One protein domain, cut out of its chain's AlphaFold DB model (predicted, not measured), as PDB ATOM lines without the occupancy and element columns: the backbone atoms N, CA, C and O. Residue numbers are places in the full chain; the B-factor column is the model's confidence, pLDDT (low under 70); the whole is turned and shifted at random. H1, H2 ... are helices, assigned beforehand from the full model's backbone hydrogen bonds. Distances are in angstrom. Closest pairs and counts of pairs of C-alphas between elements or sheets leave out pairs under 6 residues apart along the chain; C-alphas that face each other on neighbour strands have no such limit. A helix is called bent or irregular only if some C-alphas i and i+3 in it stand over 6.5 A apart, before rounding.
ATOM      1  N   TYR A 519     128.544 151.025 100.667       72.88
ATOM      2  CA  TYR A 519     127.139 150.983 101.087       72.88
ATOM      3  C   TYR A 519     126.285 152.059 100.399       72.88
ATOM      4  O   TYR A 519     125.094 151.847 100.190       72.88
ATOM      5  N   GLY A 520     126.893 153.174  99.980       75.69
ATOM      6  CA  GLY A 520     126.222 154.225  99.213       75.69
ATOM      7  C   GLY A 520     125.923 153.754  97.792       75.69
ATOM      8  O   GLY A 520     124.830 153.978  97.274       75.69
ATOM      9  N   PHE A 521     126.853 153.002  97.198       80.00
ATOM     10  CA  PHE A 521     126.617 152.317  95.931       80.00
ATOM     11  C   PHE A 521     125.518 151.253  96.046       80.00
ATOM     12  O   PHE A 521     124.650 151.195  95.179       80.00
ATOM     13  N   LEU A 522     125.499 150.449  97.117       77.31
ATOM     14  CA  LEU A 522     124.431 149.466  97.338       77.31
ATOM     15  C   LEU A 522     123.053 150.122  97.517       77.31
ATOM     16  O   LEU A 522     122.080 149.617  96.960       77.31
ATOM     17  N   ASP A 523     122.970 151.246  98.238       77.44
ATOM     18  CA  ASP A 523     121.737 152.034  98.392       77.44
ATOM     19  C   ASP A 523     121.206 152.512  97.028       77.44
ATOM     20  O   ASP A 523     120.028 152.342  96.705       77.44
ATOM     21  N   TYR A 524     122.096 153.033  96.177       82.25
ATOM     22  CA  TYR A 524     121.765 153.446  94.813       82.25
ATOM     23  C   TYR A 524     121.347 152.272  93.920       82.25
ATOM     24  O   TYR A 524     120.322 152.347  93.236       82.25
ATOM     25  N   ALA A 525     122.140 151.197  93.923       81.38
ATOM     26  CA  ALA A 525     121.939 150.032  93.075       81.38
ATOM     27  C   ALA A 525     120.613 149.344  93.407       81.38
ATOM     28  O   ALA A 525     119.815 149.116  92.501       81.38
ATOM     29  N   ALA A 526     120.321 149.116  94.692       78.75
ATOM     30  CA  ALA A 526     119.054 148.537  95.132       78.75
ATOM     31  C   ALA A 526     117.845 149.383  94.699       78.75
ATOM     32  O   ALA A 526     116.821 148.831  94.317       78.75
ATOM     33  N   ALA A 527     117.967 150.713  94.692       78.69
ATOM     34  CA  ALA A 527     116.873 151.609  94.327       78.69
ATOM     35  C   ALA A 527     116.685 151.810  92.811       78.69
ATOM     36  O   ALA A 527     115.584 152.155  92.376       78.69
ATOM     37  N   SER A 528     117.752 151.644  92.017       80.31
ATOM     38  CA  SER A 528     117.812 152.151  90.635       80.31
ATOM     39  C   SER A 528     118.154 151.108  89.570       80.31
ATOM     40  O   SER A 528     118.088 151.440  88.387       80.31
ATOM     41  N   TRP A 529     118.508 149.869  89.936       78.44
ATOM     42  CA  TRP A 529     118.897 148.827  88.970       78.44
ATOM     43  C   TRP A 529     117.842 148.607  87.871       78.44
ATOM     44  O   TRP A 529     118.190 148.483  86.700       78.44
ATOM     45  N   TRP A 530     116.556 148.647  88.226       76.69
ATOM     46  CA  TRP A 530     115.444 148.440  87.296       76.69
ATOM     47  C   TRP A 530     115.313 149.570  86.263       76.69
ATOM     48  O   TRP A 530     115.033 149.309  85.096       76.69
ATOM     49  N   LYS A 531     115.591 150.826  86.648       77.44
ATOM     50  CA  LYS A 531     115.591 151.975  85.723       77.44
ATOM     51  C   LYS A 531     116.683 151.836  84.669       77.44
ATOM     52  O   LYS A 531     116.462 152.156  83.503       77.44
ATOM     53  N   HIS A 532     117.851 151.347  85.083       81.44
ATOM     54  CA  HIS A 532     118.958 151.069  84.169       81.44
ATOM     55  C   HIS A 532     118.642 149.901  83.241       81.44
ATOM     56  O   HIS A 532     118.913 150.010  82.050       81.44
ATOM     57  N   ALA A 533     118.002 148.846  83.751       77.25
ATOM     58  CA  ALA A 533     117.551 147.718  82.939       77.25
ATOM     59  C   ALA A 533     116.542 148.147  81.854       77.25
ATOM     60  O   ALA A 533     116.713 147.790  80.693       77.25
ATOM     61  N   ILE A 534     115.545 148.976  82.197       76.56
ATOM     62  CA  ILE A 534     114.559 149.510  81.236       76.56
ATOM     63  C   ILE A 534     115.228 150.394  80.180       76.56
ATOM     64  O   ILE A 534     114.946 150.259  78.994       76.56
ATOM     65  N   LYS A 535     116.113 151.307  80.598       77.25
ATOM     66  CA  LYS A 535     116.809 152.205  79.668       77.25
ATOM     67  C   LYS A 535     117.683 151.422  78.688       77.25
ATOM     68  O   LYS A 535     117.691 151.718  77.500       77.25
ATOM     69  N   MET A 536     118.389 150.411  79.189       73.50
ATOM     70  CA  MET A 536     119.232 149.540  78.379       73.50
ATOM     71  C   MET A 536     118.401 148.750  77.358       73.50
ATOM     72  O   MET A 536     118.748 148.751  76.181       73.50
ATOM     73  N   ALA A 537     117.252 148.202  77.763       67.81
ATOM     74  CA  ALA A 537     116.286 147.558  76.868       67.81
ATOM     75  C   ALA A 537     115.571 148.523  75.887       67.81
ATOM     76  O   ALA A 537     114.731 148.094  75.112       67.81
ATOM     77  N   GLY A 538     115.848 149.831  75.914       65.69
ATOM     78  CA  GLY A 538     115.355 150.790  74.916       65.69
ATOM     79  C   GLY A 538     116.373 151.124  73.816       65.69
ATOM     80  O   GLY A 538     115.982 151.460  72.699       65.69
ATOM     81  N   ASP A 539     117.674 150.998  74.100       63.88
ATOM     82  CA  ASP A 539     118.784 151.473  73.257       63.88
ATOM     83  C   ASP A 539     119.457 150.321  72.468       63.88
ATOM     84  O   ASP A 539     120.665 150.092  72.541       63.88
ATOM     85  N   HIS A 540     118.686 149.577  71.666       58.28
ATOM     86  CA  HIS A 540     119.173 148.383  70.941       58.28
ATOM     87  C   HIS A 540     120.126 148.655  69.759       58.28
ATOM     88  O   HIS A 540     120.692 147.721  69.191       58.28
ATOM     89  N   LEU A 541     120.300 149.911  69.341       53.91
ATOM     90  CA  LEU A 541     120.921 150.246  68.051       53.91
ATOM     91  C   LEU A 541     122.455 150.397  68.081       53.91
ATOM     92  O   LEU A 541     123.050 150.607  67.026       53.91
ATOM     93  N   SER A 542     123.110 150.279  69.241       55.47
ATOM     94  CA  SER A 542     124.545 150.596  69.390       55.47
ATOM     95  C   SER A 542     125.404 149.539  70.102       55.47
ATOM     96  O   SER A 542     126.616 149.731  70.211       55.47
ATOM     97  N   LEU A 543     124.830 148.424  70.567       61.34
ATOM     98  CA  LEU A 543     125.518 147.462  71.441       61.34
ATOM     99  C   LEU A 543     125.776 146.103  70.765       61.34
ATOM    100  O   LEU A 543     124.991 145.624  69.949       61.34
ATOM    101  N   ASN A 544     126.904 145.471  71.112       73.19
ATOM    102  CA  ASN A 544     127.291 144.146  70.618       73.19
ATOM    103  C   ASN A 544     126.339 143.066  71.158       73.19
ATOM    104  O   ASN A 544     126.092 142.998  72.360       73.19
ATOM    105  N   LYS A 545     125.867 142.180  70.276       72.75
ATOM    106  CA  LYS A 545     124.932 141.100  70.600       72.75
ATOM    107  C   LYS A 545     125.409 140.179  71.734       72.75
ATOM    108  O   LYS A 545     124.613 139.885  72.610       72.75
ATOM    109  N   SER A 546     126.690 139.796  71.789       75.19
ATOM    110  CA  SER A 546     127.162 138.905  72.871       75.19
ATOM    111  C   SER A 546     127.135 139.578  74.245       75.19
ATOM    112  O   SER A 546     126.883 138.928  75.251       75.19
ATOM    113  N   PHE A 547     127.386 140.888  74.280       75.94
ATOM    114  CA  PHE A 547     127.329 141.687  75.500       75.94
ATOM    115  C   PHE A 547     125.880 141.910  75.949       75.94
ATOM    116  O   PHE A 547     125.596 141.888  77.144       75.94
ATOM    117  N   LEU A 548     124.958 142.087  74.997       74.19
ATOM    118  CA  LEU A 548     123.522 142.152  75.271       74.19
ATOM    119  C   LEU A 548     123.018 140.848  75.898       74.19
ATOM    120  O   LEU A 548     122.331 140.903  76.913       74.19
ATOM    121  N   ASP A 549     123.420 139.701  75.350       77.44
ATOM    122  CA  ASP A 549     123.010 138.385  75.847       77.44
ATOM    123  C   ASP A 549     123.514 138.142  77.290       77.44
ATOM    124  O   ASP A 549     122.721 137.820  78.175       77.44
ATOM    125  N   GLU A 550     124.798 138.405  77.577       80.81
ATOM    126  CA  GLU A 550     125.382 138.296  78.932       80.81
ATOM    127  C   GLU A 550     124.731 139.272  79.931       80.81
ATOM    128  O   GLU A 550     124.471 138.950  81.099       80.81
ATOM    129  N   THR A 551     124.413 140.481  79.466       78.75
ATOM    130  CA  THR A 551     123.734 141.492  80.281       78.75
ATOM    131  C   THR A 551     122.304 141.062  80.601       78.75
ATOM    132  O   THR A 551     121.874 141.174  81.750       78.75
ATOM    133  N   PHE A 552     121.567 140.519  79.631       82.31
ATOM    134  CA  PHE A 552     120.214 140.011  79.847       82.31
ATOM    135  C   PHE A 552     120.182 138.788  80.763       82.31
ATOM    136  O   PHE A 552     119.305 138.718  81.625       82.31
ATOM    137  N   GLU A 553     121.159 137.883  80.681       82.88
ATOM    138  CA  GLU A 553     121.318 136.804  81.665       82.88
ATOM    139  C   GLU A 553     121.556 137.350  83.078       82.88
ATOM    140  O   GLU A 553     120.940 136.894  84.047       82.88
ATOM    141  N   THR A 554     122.389 138.383  83.202       81.69
ATOM    142  CA  THR A 554     122.690 139.019  84.490       81.69
ATOM    143  C   THR A 554     121.459 139.706  85.088       81.69
ATOM    144  O   THR A 554     121.173 139.546  86.279       81.69
ATOM    145  N   ILE A 555     120.690 140.440  84.275       81.00
ATOM    146  CA  ILE A 555     119.443 141.083  84.713       81.00
ATOM    147  C   ILE A 555     118.415 140.012  85.099       81.00
ATOM    148  O   ILE A 555     117.775 140.144  86.141       81.00
ATOM    149  N   ALA A 556     118.302 138.918  84.337       82.19
ATOM    150  CA  ALA A 556     117.406 137.808  84.660       82.19
ATOM    151  C   ALA A 556     117.762 137.175  86.015       82.19
ATOM    152  O   ALA A 556     116.885 136.966  86.858       82.19
ATOM    153  N   GLY A 557     119.054 136.939  86.265       81.19
ATOM    154  CA  GLY A 557     119.557 136.449  87.548       81.19
ATOM    155  C   GLY A 557     119.231 137.392  88.710       81.19
ATOM    156  O   GLY A 557     118.722 136.951  89.745       81.19
ATOM    157  N   ALA A 558     119.446 138.698  88.529       76.31
ATOM    158  CA  ALA A 558     119.121 139.707  89.534       76.31
ATOM    159  C   ALA A 558     117.611 139.763  89.826       76.31
ATOM    160  O   ALA A 558     117.215 139.711  90.993       76.31
ATOM    161  N   MET A 559     116.767 139.776  88.788       77.44
ATOM    162  CA  MET A 559     115.305 139.767  88.914       77.44
ATOM    163  C   MET A 559     114.809 138.542  89.683       77.44
ATOM    164  O   MET A 559     114.050 138.685  90.641       77.44
ATOM    165  N   ASN A 560     115.290 137.348  89.326       79.44
ATOM    166  CA  ASN A 560     114.916 136.110  90.010       79.44
ATOM    167  C   ASN A 560     115.360 136.115  91.483       79.44
ATOM    168  O   ASN A 560     114.612 135.669  92.349       79.44
ATOM    169  N   SER A 561     116.531 136.681  91.794       76.31
ATOM    170  CA  SER A 561     117.014 136.799  93.180       76.31
ATOM    171  C   SER A 561     116.216 137.801  94.027       76.31
ATOM    172  O   SER A 561     116.224 137.740  95.263       76.31
ATOM    173  N   TYR A 562     115.556 138.763  93.377       75.19
ATOM    174  CA  TYR A 562     114.850 139.845  94.054       75.19
ATOM    175  C   TYR A 562     113.352 139.589  94.227       75.19
ATOM    176  O   TYR A 562     112.740 140.252  95.067       75.19
ATOM    177  N   ARG A 563     112.788 138.628  93.487       76.50
ATOM    178  CA  ARG A 563     111.353 138.327  93.436       76.50
ATOM    179  C   ARG A 563     110.812 137.784  94.763       76.50
ATOM    180  O   ARG A 563     111.498 137.052  95.477       76.50
ATOM    181  N   THR A 564     109.569 138.127  95.095       74.56
ATOM    182  CA  THR A 564     108.866 137.542  96.244       74.56
ATOM    183  C   THR A 564     108.415 136.104  95.957       74.56
ATOM    184  O   THR A 564     108.110 135.770  94.806       74.56
ATOM    185  N   PRO A 565     108.316 135.239  96.986       68.81
ATOM    186  CA  PRO A 565     107.823 133.871  96.820       68.81
ATOM    187  C   PRO A 565     106.419 133.814  96.202       68.81
ATOM    188  O   PRO A 565     106.172 132.973  95.343       68.81
ATOM    189  N   GLU A 566     105.523 134.746  96.558       63.66
ATOM    190  CA  GLU A 566     104.154 134.780  96.022       63.66
ATOM    191  C   GLU A 566     104.091 135.167  94.532       63.66
ATOM    192  O   GLU A 566     103.180 134.739  93.819       63.66
ATOM    193  N   ALA A 567     105.051 135.962  94.046       58.41
ATOM    194  CA  ALA A 567     105.184 136.309  92.629       58.41
ATOM    195  C   ALA A 567     105.902 135.207  91.829       58.41
ATOM    196  O   ALA A 567     105.659 135.052  90.634       58.41
ATOM    197  N   SER A 568     106.740 134.396  92.485       60.06
ATOM    198  CA  SER A 568     107.435 133.265  91.859       60.06
ATOM    199  C   SER A 568     106.518 132.097  91.463       60.06
ATOM    200  O   SER A 568     106.940 131.261  90.669       60.06
ATOM    201  N   GLU A 569     105.302 132.012  92.013       57.38
ATOM    202  CA  GLU A 569     104.342 130.931  91.724       57.38
ATOM    203  C   GLU A 569     103.330 131.276  90.616       57.38
ATOM    204  O   GLU A 569     102.741 130.370  90.027       57.38
ATOM    205  N   LYS A 570     103.095 132.567  90.342       56.59
ATOM    206  CA  LYS A 570     102.051 133.032  89.407       56.59
ATOM    207  C   LYS A 570     102.572 133.475  88.042       56.59
ATOM    208  O   LYS A 570     101.818 133.397  87.075       56.59
ATOM    209  N   ASP A 571     103.820 133.922  87.968       62.22
ATOM    210  CA  ASP A 571     104.409 134.499  86.759       62.22
ATOM    211  C   ASP A 571     105.507 133.599  86.170       62.22
ATOM    212  O   ASP A 571     106.203 132.886  86.894       62.22
ATOM    213  N   GLU A 572     105.704 133.666  84.847       65.00
ATOM    214  CA  GLU A 572     106.787 132.944  84.163       65.00
ATOM    215  C   GLU A 572     108.182 133.313  84.729       65.00
ATOM    216  O   GLU A 572     108.395 134.449  85.182       65.00
ATOM    217  N   PRO A 573     109.154 132.373  84.718       65.69
ATOM    218  CA  PRO A 573     110.528 132.643  85.138       65.69
ATOM    219  C   PRO A 573     111.177 133.714  84.253       65.69
ATOM    220  O   PRO A 573     111.036 133.676  83.028       65.69
ATOM    221  N   CYS A 574     111.929 134.645  84.853       69.00
ATOM    222  CA  CYS A 574     112.719 135.601  84.077       69.00
ATOM    223  C   CYS A 574     113.889 134.859  83.420       69.00
ATOM    224  O   CYS A 574     114.731 134.284  84.112       69.00
ATOM    225  N   SER A 575     113.941 134.885  82.093       77.00
ATOM    226  CA  SER A 575     115.004 134.332  81.253       77.00
ATOM    227  C   SER A 575     115.541 135.430  80.339       77.00
ATOM    228  O   SER A 575     114.842 136.409  80.076       77.00
ATOM    229  N   ALA A 576     116.763 135.280  79.828       74.81
ATOM    230  CA  ALA A 576     117.329 136.261  78.899       74.81
ATOM    231  C   ALA A 576     116.444 136.472  77.649       74.81
ATOM    232  O   ALA A 576     116.406 137.565  77.098       74.81
ATOM    233  N   GLU A 577     115.669 135.456  77.255       72.25
ATOM    234  CA  GLU A 577     114.810 135.470  76.064       72.25
ATOM    235  C   GLU A 577     113.495 136.247  76.249       72.25
ATOM    236  O   GLU A 577     112.950 136.767  75.277       72.25
ATOM    237  N   ASN A 578     112.966 136.341  77.478       77.38
ATOM    238  CA  ASN A 578     111.686 137.010  77.758       77.38
ATOM    239  C   ASN A 578     111.829 138.342  78.516       77.38
ATOM    240  O   ASN A 578     110.828 139.028  78.748       77.38
ATOM    241  N   ILE A 579     113.056 138.735  78.874       79.56
ATOM    242  CA  ILE A 579     113.310 139.885  79.746       79.56
ATOM    243  C   ILE A 579     112.883 141.216  79.132       79.56
ATOM    244  O   ILE A 579     112.331 142.061  79.827       79.56
ATOM    245  N   GLU A 580     113.055 141.381  77.821       75.81
ATOM    246  CA  GLU A 580     112.686 142.602  77.101       75.81
ATOM    247  C   GLU A 580     111.165 142.822  77.136       75.81
ATOM    248  O   GLU A 580     110.682 143.899  77.489       75.81
ATOM    249  N   SER A 581     110.390 141.761  76.887       74.75
ATOM    250  CA  SER A 581     108.928 141.810  76.974       74.75
ATOM    251  C   SER A 581     108.430 142.026  78.404       74.75
ATOM    252  O   SER A 581     107.386 142.658  78.593       74.75
ATOM    253  N   LEU A 582     109.129 141.483  79.404       74.62
ATOM    254  CA  LEU A 582     108.798 141.687  80.813       74.62
ATOM    255  C   LEU A 582     109.044 143.145  81.211       74.62
ATOM    256  O   LEU A 582     108.125 143.799  81.701       74.62
ATOM    257  N   LEU A 583     110.226 143.687  80.908       76.50
ATOM    258  CA  LEU A 583     110.575 145.081  81.188       76.50
ATOM    259  C   LEU A 583     109.620 146.064  80.492       76.50
ATOM    260  O   LEU A 583     109.173 147.015  81.129       76.50
ATOM    261  N   ALA A 584     109.232 145.802  79.238       71.94
ATOM    262  CA  ALA A 584     108.309 146.648  78.474       71.94
ATOM    263  C   ALA A 584     106.863 146.649  79.009       71.94
ATOM    264  O   ALA A 584     106.165 147.657  78.918       71.94
ATOM    265  N   ARG A 585     106.383 145.537  79.580       70.38
ATOM    266  CA  ARG A 585     105.076 145.504  80.265       70.38
ATOM    267  C   ARG A 585     105.107 146.285  81.576       70.38
ATOM    268  O   ARG A 585     104.149 146.971  81.911       70.38
ATOM    269  N   MET A 586     106.218 146.182  82.297       64.06
ATOM    270  CA  MET A 586     106.389 146.713  83.651       64.06
ATOM    271  C   MET A 586     106.690 148.221  83.694       64.06
ATOM    272  O   MET A 586     106.797 148.792  84.778       64.06
ATOM    273  N   THR A 587     106.823 148.893  82.545       63.25
ATOM    274  CA  THR A 587     107.007 150.354  82.466       63.25
ATOM    275  C   THR A 587     105.714 151.149  82.657       63.25
ATOM    276  O   THR A 587     105.771 152.372  82.739       63.25
ATOM    277  N   GLN A 588     104.548 150.492  82.661       60.62
ATOM    278  CA  GLN A 588     103.254 151.180  82.701       60.62
ATOM    279  C   GLN A 588     102.863 151.653  84.104       60.62
ATOM    280  O   GLN A 588     102.176 152.665  84.212       60.62
ATOM    281  N   ASP A 589     103.331 150.976  85.158       63.53
ATOM    282  CA  ASP A 589     102.954 151.282  86.538       63.53
ATOM    283  C   ASP A 589     104.104 151.013  87.528       63.53
ATOM    284  O   ASP A 589     104.413 149.878  87.887       63.53
ATOM    285  N   GLU A 590     104.734 152.082  88.029       59.72
ATOM    286  CA  GLU A 590     105.878 151.993  88.958       59.72
ATOM    287  C   GLU A 590     105.531 151.302  90.295       59.72
ATOM    288  O   GLU A 590     106.418 150.807  90.989       59.72
ATOM    289  N   TRP A 591     104.246 151.241  90.666       62.84
ATOM    290  CA  TRP A 591     103.785 150.620  91.912       62.84
ATOM    291  C   TRP A 591     103.834 149.083  91.879       62.84
ATOM    292  O   TRP A 591     103.984 148.462  92.934       62.84
ATOM    293  N   GLU A 592     103.772 148.461  90.695       64.62
ATOM    294  CA  GLU A 592     103.859 147.000  90.542       64.62
ATOM    295  C   GLU A 592     105.238 146.458  90.957       64.62
ATOM    296  O   GLU A 592     105.346 145.344  91.475       64.62
ATOM    297  N   TRP A 593     106.293 147.270  90.814       70.69
ATOM    298  CA  TRP A 593     107.663 146.901  91.183       70.69
ATOM    299  C   TRP A 593     107.817 146.616  92.677       70.69
ATOM    300  O   TRP A 593     108.527 145.685  93.067       70.69
ATOM    301  N   GLU A 594     107.137 147.383  93.529       73.50
ATOM    302  CA  GLU A 594     107.228 147.169  94.972       73.50
ATOM    303  C   GLU A 594     106.533 145.878  95.400       73.50
ATOM    304  O   GLU A 594     107.053 145.148  96.245       73.50
ATOM    305  N   ALA A 595     105.403 145.554  94.764       70.94
ATOM    306  CA  ALA A 595     104.668 144.322  95.022       70.94
ATOM    307  C   ALA A 595     105.474 143.066  94.640       70.94
ATOM    308  O   ALA A 595     105.360 142.037  95.308       70.94
ATOM    309  N   GLN A 596     106.308 143.149  93.597       71.31
ATOM    310  CA  GLN A 596     107.064 142.004  93.081       71.31
ATOM    311  C   GLN A 596     108.447 141.814  93.717       71.31
ATOM    312  O   GLN A 596     108.897 140.672  93.820       71.31
ATOM    313  N   PHE A 597     109.125 142.886  94.151       74.31
ATOM    314  CA  PHE A 597     110.535 142.796  94.562       74.31
ATOM    315  C   PHE A 597     110.890 143.406  95.932       74.31
ATOM    316  O   PHE A 597     112.047 143.296  96.360       74.31
ATOM    317  N   LYS A 598     109.927 144.031  96.632       76.12
ATOM    318  CA  LYS A 598     110.108 144.657  97.962       76.12
ATOM    319  C   LYS A 598     111.360 145.543  98.046       76.12
ATOM    320  O   LYS A 598     112.248 145.335  98.881       76.12
ATOM    321  N   MET A 599     111.469 146.511  97.135       78.81
ATOM    322  CA  MET A 599     112.618 147.418  97.048       78.81
ATOM    323  C   MET A 599     112.756 148.252  98.320       78.81
ATOM    324  O   MET A 599     113.875 148.459  98.799       78.81
ATOM    325  N   GLN A 600     111.628 148.672  98.901       82.75
ATOM    326  CA  GLN A 600     111.600 149.433 100.148       82.75
ATOM    327  C   GLN A 600     112.326 148.693 101.276       82.75
ATOM    328  O   GLN A 600     113.165 149.286 101.953       82.75
ATOM    329  N   ASP A 601     112.043 147.404 101.462       80.88
ATOM    330  CA  ASP A 601     112.613 146.604 102.551       80.88
ATOM    331  C   ASP A 601     114.128 146.435 102.405       80.88
ATOM    332  O   ASP A 601     114.877 146.452 103.387       80.88
ATOM    333  N   ARG A 602     114.603 146.280 101.165       78.38
ATOM    334  CA  ARG A 602     116.032 146.119 100.860       78.38
ATOM    335  C   ARG A 602     116.794 147.411 101.122       78.38
ATOM    336  O   ARG A 602     117.800 147.394 101.832       78.38
ATOM    337  N   VAL A 603     116.279 148.526 100.607       83.81
ATOM    338  CA  VAL A 603     116.847 149.857 100.851       83.81
ATOM    339  C   VAL A 603     116.815 150.191 102.343       83.81
ATOM    340  O   VAL A 603     117.794 150.699 102.885       83.81
ATOM    341  N   HIS A 604     115.729 149.847 103.036       84.00
ATOM    342  CA  HIS A 604     115.616 150.036 104.478       84.00
ATOM    343  C   HIS A 604     116.741 149.327 105.234       84.00
ATOM    344  O   HIS A 604     117.463 149.975 105.983       84.00
ATOM    345  N   LYS A 605     116.978 148.038 104.961       80.44
ATOM    346  CA  LYS A 605     118.054 147.265 105.608       80.44
ATOM    347  C   LYS A 605     119.444 147.865 105.380       80.44
ATOM    348  O   LYS A 605     120.219 147.967 106.328       80.44
ATOM    349  N   ILE A 606     119.758 148.279 104.148       77.88
ATOM    350  CA  ILE A 606     121.051 148.906 103.813       77.88
ATOM    351  C   ILE A 606     121.222 150.221 104.584       77.88
ATOM    352  O   ILE A 606     122.280 150.479 105.170       77.88
ATOM    353  N   ARG A 607     120.166 151.037 104.636       83.62
ATOM    354  CA  ARG A 607     120.175 152.317 105.349       83.62
ATOM    355  C   ARG A 607     120.275 152.142 106.855       83.62
ATOM    356  O   ARG A 607     121.085 152.829 107.454       83.62
ATOM    357  N   THR A 608     119.581 151.177 107.459       79.50
ATOM    358  CA  THR A 608     119.710 150.884 108.897       79.50
ATOM    359  C   THR A 608     121.138 150.492 109.277       79.50
ATOM    360  O   THR A 608     121.645 150.928 110.309       79.50
ATOM    361  N   VAL A 609     121.815 149.687 108.449       72.69
ATOM    362  CA  VAL A 609     123.228 149.341 108.674       72.69
ATOM    363  C   VAL A 609     124.107 150.588 108.557       72.69
ATOM    364  O   VAL A 609     124.930 150.836 109.430       72.69
ATOM    365  N   THR A 610     123.895 151.406 107.525       73.56
ATOM    366  CA  THR A 610     124.646 152.655 107.313       73.56
ATOM    367  C   THR A 610     124.451 153.645 108.471       73.56
ATOM    368  O   THR A 610     125.424 154.206 108.966       73.56
ATOM    369  N   GLU A 611     123.214 153.812 108.950       77.88
ATOM    370  CA  GLU A 611     122.850 154.668 110.088       77.88
ATOM    371  C   GLU A 611     123.585 154.226 111.368       77.88
ATOM    372  O   GLU A 611     124.284 155.034 111.979       77.88
ATOM    373  N   ARG A 612     123.541 152.931 111.718       70.12
ATOM    374  CA  ARG A 612     124.240 152.385 112.901       70.12
ATOM    375  C   ARG A 612     125.760 152.547 112.835       70.12
ATOM    376  O   ARG A 612     126.411 152.784 113.852       70.12
ATOM    377  N   LEU A 613     126.351 152.418 111.648       62.88
ATOM    378  CA  LEU A 613     127.794 152.601 111.463       62.88
ATOM    379  C   LEU A 613     128.217 154.062 111.658       62.88
ATOM    380  O   LEU A 613     129.272 154.324 112.233       62.88
ATOM    381  N   LEU A 614     127.373 155.004 111.233       65.44
ATOM    382  CA  LEU A 614     127.587 156.435 111.444       65.44
ATOM    383  C   LEU A 614     127.390 156.853 112.913       65.44
ATOM    384  O   LEU A 614     128.036 157.803 113.354       65.44
ATOM    385  N   GLU A 615     126.557 156.147 113.684       64.38
ATOM    386  CA  GLU A 615     126.382 156.371 115.131       64.38
ATOM    387  C   GLU A 615     127.623 155.978 115.953       64.38
ATOM    388  O   GLU A 615     128.004 156.689 116.882       64.38
ATOM    389  N   HIS A 616     128.308 154.886 115.594       54.00
ATOM    390  CA  HIS A 616     129.482 154.387 116.329       54.00
ATOM    391  C   HIS A 616     130.785 155.175 116.089       54.00
ATOM    392  O   HIS A 616     131.796 154.907 116.743       54.00
ATOM    393  N   HIS A 617     130.818 156.126 115.153       53.25
ATOM    394  CA  HIS A 617     132.023 156.878 114.768       53.25
ATOM    395  C   HIS A 617     132.004 158.323 115.278       53.25
ATOM    396  O   HIS A 617     132.243 159.239 114.503       53.25
ATOM    397  N   GLY A 618     131.746 158.530 116.575       44.91
ATOM    398  CA  GLY A 618     131.572 159.834 117.248       44.91
ATOM    399  C   GLY A 618     132.720 160.870 117.187       44.91
ATOM    400  O   GLY A 618     132.843 161.671 118.107       44.91
ATOM    401  N   HIS A 619     133.547 160.890 116.140       46.50
ATOM    402  CA  HIS A 619     134.611 161.857 115.879       46.50
ATOM    403  C   HIS A 619     134.315 162.671 114.603       46.50
ATOM    404  O   HIS A 619     134.019 162.102 113.550       46.50
ATOM    405  N   GLU A 620     134.438 164.004 114.681       49.91
ATOM    406  CA  GLU A 620     134.228 164.959 113.570       49.91
ATOM    407  C   GLU A 620     135.018 164.614 112.292       49.91
ATOM    408  O   GLU A 620     134.517 164.817 111.185       49.91
ATOM    409  N   GLU A 621     136.212 164.027 112.424       42.84
ATOM    410  CA  GLU A 621     137.064 163.634 111.289       42.84
ATOM    411  C   GLU A 621     136.455 162.516 110.426       42.84
ATOM    412  O   GLU A 621     136.573 162.546 109.200       42.84
ATOM    413  N   ALA A 622     135.755 161.549 111.029       48.00
ATOM    414  CA  ALA A 622     135.113 160.465 110.282       48.00
ATOM    415  C   ALA A 622     133.874 160.964 109.523       48.00
ATOM    416  O   ALA A 622     133.590 160.506 108.419       48.00
ATOM    417  N   TYR A 623     133.156 161.943 110.078       54.25
ATOM    418  CA  TYR A 623     131.980 162.530 109.438       54.25
ATOM    419  C   TYR A 623     132.346 163.275 108.144       54.25
ATOM    420  O   TYR A 623     131.690 163.087 107.121       54.25
ATOM    421  N   LEU A 624     133.442 164.040 108.146       56.28
ATOM    422  CA  LEU A 624     133.915 164.777 106.964       56.28
ATOM    423  C   LEU A 624     134.324 163.861 105.799       56.28
ATOM    424  O   LEU A 624     134.101 164.217 104.643       56.28
ATOM    425  N   LEU A 625     134.869 162.676 106.089       57.12
ATOM    426  CA  LEU A 625     135.236 161.684 105.071       57.12
ATOM    427  C   LEU A 625     134.022 160.959 104.468       57.12
ATOM    428  O   LEU A 625     134.088 160.490 103.333       57.12
ATOM    429  N   LEU A 626     132.911 160.866 105.204       59.28
ATOM    430  CA  LEU A 626     131.732 160.089 104.806       59.28
ATOM    431  C   LEU A 626     130.642 160.942 104.133       59.28
ATOM    432  O   LEU A 626     129.896 160.425 103.301       59.28
ATOM    433  N   VAL A 627     130.575 162.249 104.409       66.31
ATOM    434  CA  VAL A 627     129.603 163.171 103.779       66.31
ATOM    435  C   VAL A 627     129.638 163.144 102.239       66.31
ATOM    436  O   VAL A 627     128.558 163.072 101.648       66.31
ATOM    437  N   PRO A 628     130.802 163.137 101.555       64.81
ATOM    438  CA  PRO A 628     130.839 163.051 100.092       64.81
ATOM    439  C   PRO A 628     130.267 161.743  99.529       64.81
ATOM    440  O   PRO A 628     129.818 161.711  98.389       64.81
ATOM    441  N   LEU A 629     130.286 160.665 100.319       64.69
ATOM    442  CA  LEU A 629     129.909 159.317  99.888       64.69
ATOM    443  C   LEU A 629     128.432 159.004 100.163       64.69
ATOM    444  O   LEU A 629     127.790 158.316  99.373       64.69
ATOM    445  N   TYR A 630     127.886 159.514 101.271       70.44
ATOM    446  CA  TYR A 630     126.535 159.179 101.746       70.44
ATOM    447  C   TYR A 630     125.577 160.381 101.790       70.44
ATOM    448  O   TYR A 630     124.361 160.202 101.917       70.44
ATOM    449  N   GLY A 631     126.087 161.602 101.617       67.12
ATOM    450  CA  GLY A 631     125.333 162.853 101.698       67.12
ATOM    451  C   GLY A 631     125.324 163.470 103.101       67.12
ATOM    452  O   GLY A 631     125.698 162.844 104.089       67.12
TER     453      GLY A 631
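AT A GLANCE: This is residues 519 to 631 of the 1008 residues of an uncharacterized protein of Monosporascus sp. MG133 (UniProt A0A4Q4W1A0). An arm of helices joins a loose helical head: the kinked H1 starts beside H6 in the arm, the two running opposite ways, and ends in the head, where H2 crosses near it, with H3, H4 and H5 around. At the arm's far end H7 folds back toward residue 520. The printed part has 113 residues with seven named helices, H1 to H7 in chain order, and no named strand: the class is all helix. It is loose, with a radius of gyration of the C-alphas of 17.5 A and spans of 52 by 36 by 22 A.

HOW THE PARTS SIT: H1, residues 519 to 536, has a kink of 57 degrees near residue 530. H2, residues 545 to 562, is close to H1 but not clearly touching, the closest C-alphas, of Ala 533 and Ile 555, being 7.1 A apart. H3, residues 565 to 568, touches no helix. H4, residues 579 to 585, only just touches H1, with 3 pairs of C-alphas within 8 A, the closest Ile 534 and Leu 583 at 6.0 A. H5 is residues 591 to 597. H6, residues 599 to 615, touches H1 residues 519 to 527, closest at the C-alphas of Asp 523 and Val 603, 5.9 A, at a shallow tilt of 26 degrees, opposite ways. H7, residues 620 to 630, is apart from H2. Every O i to N i+4 pair is within hydrogen-bond range in H2, H4 and H6, but 12 of 14 in H1, 2 of 3 in H5 and 4 of 7 in H7; H3 is too short for one.

IN THESE COORDINATES: H1 begins at C-alpha 519 (127.139, 150.983, 101.087) and spans 24.1 A, H2 25.6 A and H6 24.4 A. H7 ends at C-alpha 630 (126.535, 159.179, 101.746). H1 is irregular, C-alphas 527 and 530 being 7.8 A apart, and H7 only just, 625 and 628 being 6.8 A apart.

THE WHOLE: The farthest C-alphas, of Glu 577 and His 619, are 51.7 A apart. The printed part has no cut and no long link. Mean pLDDT of the printed part is 70.7; 42 residues are under 70, among them 613 to 629.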